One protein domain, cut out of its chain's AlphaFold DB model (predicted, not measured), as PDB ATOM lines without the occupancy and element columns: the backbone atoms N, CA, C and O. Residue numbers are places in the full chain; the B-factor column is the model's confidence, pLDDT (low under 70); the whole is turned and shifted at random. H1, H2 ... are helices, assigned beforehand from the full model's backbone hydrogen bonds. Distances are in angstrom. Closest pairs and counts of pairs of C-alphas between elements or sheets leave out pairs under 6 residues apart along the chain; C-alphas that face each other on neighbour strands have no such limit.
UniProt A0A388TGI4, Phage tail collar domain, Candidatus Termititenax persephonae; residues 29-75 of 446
ATOM      1  N   SER A  29     522.541 322.603 560.639       55.31
ATOM      2  CA  SER A  29     521.313 323.229 560.130       55.31
ATOM      3  C   SER A  29     520.078 322.350 560.329       55.31
ATOM      4  O   SER A  29     519.055 322.849 560.792       55.31
ATOM      5  N   GLY A  30     520.188 321.042 560.063       62.00
ATOM      6  CA  GLY A  30     519.110 320.086 560.330       62.00
ATOM      7  C   GLY A  30     518.748 320.023 561.816       62.00
ATOM      8  O   GLY A  30     517.570 319.983 562.151       62.00
ATOM      9  N   MET A  31     519.733 320.121 562.719       61.28
ATOM     10  CA  MET A  31     519.465 320.086 564.161       61.28
ATOM     11  C   MET A  31     518.637 321.291 564.632       61.28
ATOM     12  O   MET A  31     517.756 321.125 565.467       61.28
ATOM     13  N   ARG A  32     518.863 322.491 564.068       59.16
ATOM     14  CA  ARG A  32     518.060 323.691 564.382       59.16
ATOM     15  C   ARG A  32     516.608 323.546 563.927       59.16
ATOM     16  O   ARG A  32     515.705 323.915 564.668       59.16
ATOM     17  N   GLN A  33     516.389 322.975 562.743       58.81
ATOM     18  CA  GLN A  33     515.042 322.695 562.233       58.81
ATOM     19  C   GLN A  33     514.340 321.614 563.071       58.81
ATOM     20  O   GLN A  33     513.184 321.788 563.444       58.81
ATOM     21  N   ALA A  34     515.050 320.540 563.432       57.09
ATOM     22  CA  ALA A  34     514.510 319.433 564.218       57.09
ATOM     23  C   ALA A  34     514.190 319.797 565.682       57.09
ATOM     24  O   ALA A  34     513.248 319.244 566.246       57.09
ATOM     25  N   LEU A  35     514.931 320.727 566.303       58.88
ATOM     26  CA  LEU A  35     514.658 321.179 567.678       58.88
ATOM     27  C   LEU A  35     513.476 322.153 567.798       58.88
ATOM     28  O   LEU A  35     513.059 322.441 568.917       58.88
ATOM     29  N   GLY A  36     512.952 322.676 566.684       55.50
ATOM     30  CA  GLY A  36     511.765 323.535 566.691       55.50
ATOM     31  C   GLY A  36     511.900 324.790 567.561       55.50
ATOM     32  O   GLY A  36     510.934 325.176 568.223       55.50
ATOM     33  N   THR A  37     513.082 325.424 567.592       51.84
ATOM     34  CA  THR A  37     513.252 326.734 568.242       51.84
ATOM     35  C   THR A  37     512.301 327.727 567.579       51.84
ATOM     36  O   THR A  37     512.408 327.962 566.377       51.84
ATOM     37  N   LYS A  38     511.336 328.251 568.343       51.22
ATOM     38  CA  LYS A  38     510.202 329.012 567.790       51.22
ATOM     39  C   LYS A  38     510.636 330.341 567.169       51.22
ATOM     40  O   LYS A  38     510.019 330.794 566.212       51.22
ATOM     41  N   GLU A  39     511.721 330.921 567.665       55.06
ATOM     42  CA  GLU A  39     512.446 332.011 567.027       55.06
ATOM     43  C   GLU A  39     513.416 331.482 565.958       55.06
ATOM     44  O   GLU A  39     514.341 330.722 566.261       55.06
ATOM     45  N   ASP A  40     513.275 331.961 564.717       61.81
ATOM     46  CA  ASP A  40     514.347 331.849 563.726       61.81
ATOM     47  C   ASP A  40     515.493 332.793 564.118       61.81
ATOM     48  O   ASP A  40     515.354 334.021 564.133       61.81
ATOM     49  N   VAL A  41     516.642 332.208 564.456       63.22
ATOM     50  CA  VAL A  41     517.812 332.933 564.969       63.22
ATOM     51  C   VAL A  41     518.368 333.931 563.942       63.22
ATOM     52  O   VAL A  41     519.022 334.894 564.338       63.22
ATOM     53  N   ALA A  42     518.086 333.748 562.645       67.81
ATOM     54  CA  ALA A  42     518.480 334.685 561.590       67.81
ATOM     55  C   ALA A  42     517.755 336.043 561.679       67.81
ATOM     56  O   ALA A  42     518.317 337.064 561.280       67.81
ATOM     57  N   ASN A  43     516.548 336.079 562.253       72.25
ATOM     58  CA  ASN A  43     515.717 337.286 562.326       72.25
ATOM     59  C   ASN A  43     515.903 338.072 563.639       72.25
ATOM     60  O   ASN A  43     515.197 339.052 563.890       72.25
ATOM     61  N   LYS A  44     516.857 337.672 564.487       80.44
ATOM     62  CA  LYS A  44     517.178 338.341 565.753       80.44
ATOM     63  C   LYS A  44     518.187 339.471 565.538       80.44
ATOM     64  O   LYS A  44     519.320 339.213 565.140       80.44
ATOM     65  N   GLN A  45     517.822 340.706 565.884       81.81
ATOM     66  CA  GLN A  45     518.721 341.869 565.795       81.81
ATOM     67  C   GLN A  45     519.091 342.440 567.171       81.81
ATOM     68  O   GLN A  45     518.288 342.419 568.100       81.81
ATOM     69  N   ASP A  46     520.292 343.009 567.299       85.56
ATOM     70  CA  ASP A  46     520.708 343.796 568.480       85.56
ATOM     71  C   ASP A  46     520.298 345.287 568.378       85.56
ATOM     72  O   ASP A  46     520.607 346.091 569.257       85.56
ATOM     73  N   THR A  47     519.558 345.641 567.324       80.81
ATOM     74  CA  THR A  47     518.915 346.937 567.070       80.81
ATOM     75  C   THR A  47     517.394 346.806 567.139       80.81
ATOM     76  O   THR A  47     516.835 345.799 566.707       80.81
ATOM     77  N   ILE A  48     516.710 347.839 567.638       82.25
ATOM     78  CA  ILE A  48     515.252 347.971 567.503       82.25
ATOM     79  C   ILE A  48     514.974 348.737 566.210       82.25
ATOM     80  O   ILE A  48     515.453 349.857 566.042       82.25
ATOM     81  N   THR A  49     514.211 348.127 565.307       78.94
ATOM     82  CA  THR A  49     513.735 348.730 564.055       78.94
ATOM     83  C   THR A  49     512.234 348.489 563.934       78.94
ATOM     84  O   THR A  49     511.743 347.461 564.398       78.94
ATOM     85  N   ASP A  50     511.503 349.428 563.334       78.50
ATOM     86  CA  ASP A  50     510.077 349.246 563.047       78.50
ATOM     87  C   ASP A  50     509.916 348.360 561.801       78.50
ATOM     88  O   ASP A  50     509.979 348.825 560.662       78.50
ATOM     89  N   ASN A  51     509.863 347.044 562.020       77.06
ATOM     90  CA  ASN A  51     509.785 346.035 560.969       77.06
ATOM     91  C   ASN A  51     509.176 344.734 561.517       77.06
ATOM     92  O   ASN A  51     509.714 344.135 562.443       77.06
ATOM     93  N   SER A  52     508.104 344.240 560.893       75.88
ATOM     94  CA  SER A  52     507.424 342.991 561.274       75.88
ATOM     95  C   SER A  52     508.219 341.705 560.995       75.88
ATOM     96  O   SER A  52     507.798 340.628 561.411       75.88
ATOM     97  N   THR A  53     509.353 341.798 560.291       78.31
ATOM     98  CA  THR A  53     510.174 340.650 559.860       78.31
ATOM     99  C   THR A  53     511.241 340.250 560.887       78.31
ATOM    100  O   THR A  53     511.687 339.102 560.894       78.31
ATOM    101  N   TYR A  54     511.671 341.184 561.743       80.44
ATOM    102  CA  TYR A  54     512.789 341.005 562.676       80.44
ATOM    103  C   TYR A  54     512.349 341.242 564.119       80.44
ATOM    104  O   TYR A  54     511.524 342.110 564.391       80.44
ATOM    105  N   TYR A  55     512.955 340.514 565.057       79.12
ATOM    106  CA  TYR A  55     512.668 340.655 566.484       79.12
ATOM    107  C   TYR A  55     513.905 341.172 567.237       79.12
ATOM    108  O   TYR A  55     515.009 340.642 567.055       79.12
ATOM    109  N   PRO A  56     513.763 342.206 568.088       85.31
ATOM    110  CA  PRO A  56     514.881 342.748 568.844       85.31
ATOM    111  C   PRO A  56     515.321 341.778 569.944       85.31
ATOM    112  O   PRO A  56     514.513 341.110 570.591       85.31
ATOM    113  N   SER A  57     516.625 341.709 570.193       85.19
ATOM    114  CA  SER A  57     517.186 340.878 571.251       85.19
ATOM    115  C   SER A  57     516.780 341.392 572.636       85.19
ATOM    116  O   SER A  57     516.582 342.590 572.842       85.19
ATOM    117  N   ALA A  58     516.742 340.504 573.635       84.31
ATOM    118  CA  ALA A  58     516.496 340.899 575.027       84.31
ATOM    119  C   ALA A  58     517.480 341.983 575.523       84.31
ATOM    120  O   ALA A  58     517.106 342.833 576.323       84.31
ATOM    121  N   LYS A  59     518.713 342.003 574.994       85.81
ATOM    122  CA  LYS A  59     519.716 343.047 575.246       85.81
ATOM    123  C   LYS A  59     519.307 344.389 574.624       85.81
ATOM    124  O   LYS A  59     519.413 345.407 575.301       85.81
ATOM    125  N   ALA A  60     518.810 344.400 573.386       86.69
ATOM    126  CA  ALA A  60     518.312 345.607 572.723       86.69
ATOM    127  C   ALA A  60     517.069 346.180 573.429       86.69
ATOM    128  O   ALA A  60     517.015 347.373 573.727       86.69
ATOM    129  N   VAL A  61     516.106 345.316 573.778       85.00
ATOM    130  CA  VAL A  61     514.897 345.687 574.537       85.00
ATOM    131  C   VAL A  61     515.261 346.233 575.921       85.00
ATOM    132  O   VAL A  61     514.745 347.276 576.325       85.00
ATOM    133  N   TYR A  62     516.193 345.591 576.633       86.12
ATOM    134  CA  TYR A  62     516.666 346.072 577.932       86.12
ATOM    135  C   TYR A  62     517.404 347.411 577.812       86.12
ATOM    136  O   TYR A  62     517.116 348.331 578.571       86.12
ATOM    137  N   ALA A  63     518.301 347.576 576.834       85.00
ATOM    138  CA  ALA A  63     519.010 348.837 576.602       85.00
ATOM    139  C   ALA A  63     518.052 350.001 576.284       85.00
ATOM    140  O   ALA A  63     518.250 351.110 576.772       85.00
ATOM    141  N   HIS A  64     516.979 349.751 575.526       84.06
ATOM    142  CA  HIS A  64     515.954 350.757 575.249       84.06
ATOM    143  C   HIS A  64     515.112 351.104 576.485       84.06
ATOM    144  O   HIS A  64     514.920 352.278 576.781       84.06
ATOM    145  N   THR A  65     514.620 350.100 577.218       83.88
ATOM    146  CA  THR A  65     513.706 350.301 578.364       83.88
ATOM    147  C   THR A  65     514.403 350.774 579.647       83.88
ATOM    148  O   THR A  65     513.762 351.382 580.505       83.88
ATOM    149  N   SER A  66     515.714 350.537 579.779       83.44
ATOM    150  CA  SER A  66     516.548 351.061 580.875       83.44
ATOM    151  C   SER A  66     517.145 352.446 580.597       83.44
ATOM    152  O   SER A  66     517.498 353.147 581.545       83.44
ATOM    153  N   ASN A  67     517.222 352.885 579.333       80.12
ATOM    154  CA  ASN A  67     517.600 354.257 578.999       80.12
ATOM    155  C   ASN A  67     516.608 355.241 579.645       80.12
ATOM    156  O   ASN A  67     515.399 355.057 579.539       80.12
ATOM    157  N   LYS A  68     517.118 356.286 580.309       75.75
ATOM    158  CA  LYS A  68     516.319 357.356 580.942       75.75
ATOM    159  C   LYS A  68     516.483 358.729 580.296       75.75
ATOM    160  O   LYS A  68     515.848 359.686 580.724       75.75
ATOM    161  N   ASN A  69     517.286 358.828 579.240       72.69
ATOM    162  CA  ASN A  69     517.289 360.016 578.392       72.69
ATOM    163  C   ASN A  69     515.950 360.144 577.650       72.69
ATOM    164  O   ASN A  69     515.228 359.158 577.492       72.69
ATOM    165  N   ASN A  70     515.642 361.359 577.185       70.25
ATOM    166  CA  ASN A  70     514.468 361.680 576.369       70.25
ATOM    167  C   ASN A  70     514.227 360.584 575.297       70.25
ATOM    168  O   ASN A  70     515.131 360.362 574.486       70.25
ATOM    169  N   PRO A  71     513.088 359.853 575.319       71.62
ATOM    170  CA  PRO A  71     511.821 360.170 576.006       71.62
ATOM    171  C   PRO A  71     511.628 359.637 577.444       71.62
ATOM    172  O   PRO A  71     510.733 360.099 578.144       71.62
ATOM    173  N   HIS A  72     512.432 358.688 577.924       65.50
ATOM    174  CA  HIS A  72     512.069 357.781 579.037       65.50
ATOM    175  C   HIS A  72     512.268 358.312 580.475       65.50
ATOM    176  O   HIS A  72     512.244 357.532 581.436       65.50
ATOM    177  N   GLY A  73     512.479 359.618 580.647       72.19
ATOM    178  CA  GLY A  73     512.784 360.228 581.950       72.19
ATOM    179  C   GLY A  73     513.173 361.705 581.886       72.19
ATOM    180  O   GLY A  73     514.135 362.109 582.532       72.19
ATOM    181  N   VAL A  74     512.471 362.501 581.073       81.19
ATOM    182  CA  VAL A  74     512.838 363.900 580.785       81.19
ATOM    183  C   VAL A  74     512.813 364.773 582.046       81.19
ATOM    184  O   VAL A  74     511.772 364.991 582.658       81.19
ATOM    185  N   THR A  75     513.975 365.313 582.408       75.31
ATOM    186  CA  THR A  75     514.146 366.296 583.488       75.31
ATOM    187  C   THR A  75     513.877 367.722 583.002       75.31
ATOM    188  O   THR A  75     514.073 368.032 581.827       75.31
TER     189      THR A  75
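What this domain is: This is residues 29 to 75 of the 446 residues of the protein "Phage tail collar domain" of Candidatus Termititenax persephonae (UniProt A0A388TGI4). This is a drawn-out rod with little regular structure: short helix H1 at one end, a long link that winds into a loop around residues 46 to 54, then H2, and a tail from residue 67 to the other end. The printed part has 47 residues, with two named helices, H1 then H2, and no named strand. The class is all helix, though the helices hold only 15 residues. The whole is extended, with a radius of gyration of the C-alphas of 14.9 A and spans of 52 by 18 by 12 A.

Where its parts are: H1 is residues 29 to 34, with C-alpha 29 at (521.313, 323.229, 560.130). H2 is residues 58 to 66, 11.7 A from first to last C-alpha, ending at C-alpha 66 at (516.548, 351.061, 580.875).

How they stand to each other: H1 and H2 are apart. Residues 44 to 45 form a short parallel pairing with residues 55 to 56. In H1 and H2 every O i to N i+4 pair is within hydrogen-bond range.

The domain as a whole: The C-alphas farthest apart, of Gly 30 and Thr 75, are 51.9 A apart. The 23-residue link from H1 to H2 is long. Residues 33 to 38 and 65 to 71 stand free. The printed part has no cut. Its mean pLDDT is 73.4, with residues 29 to 42 and 72 under 70.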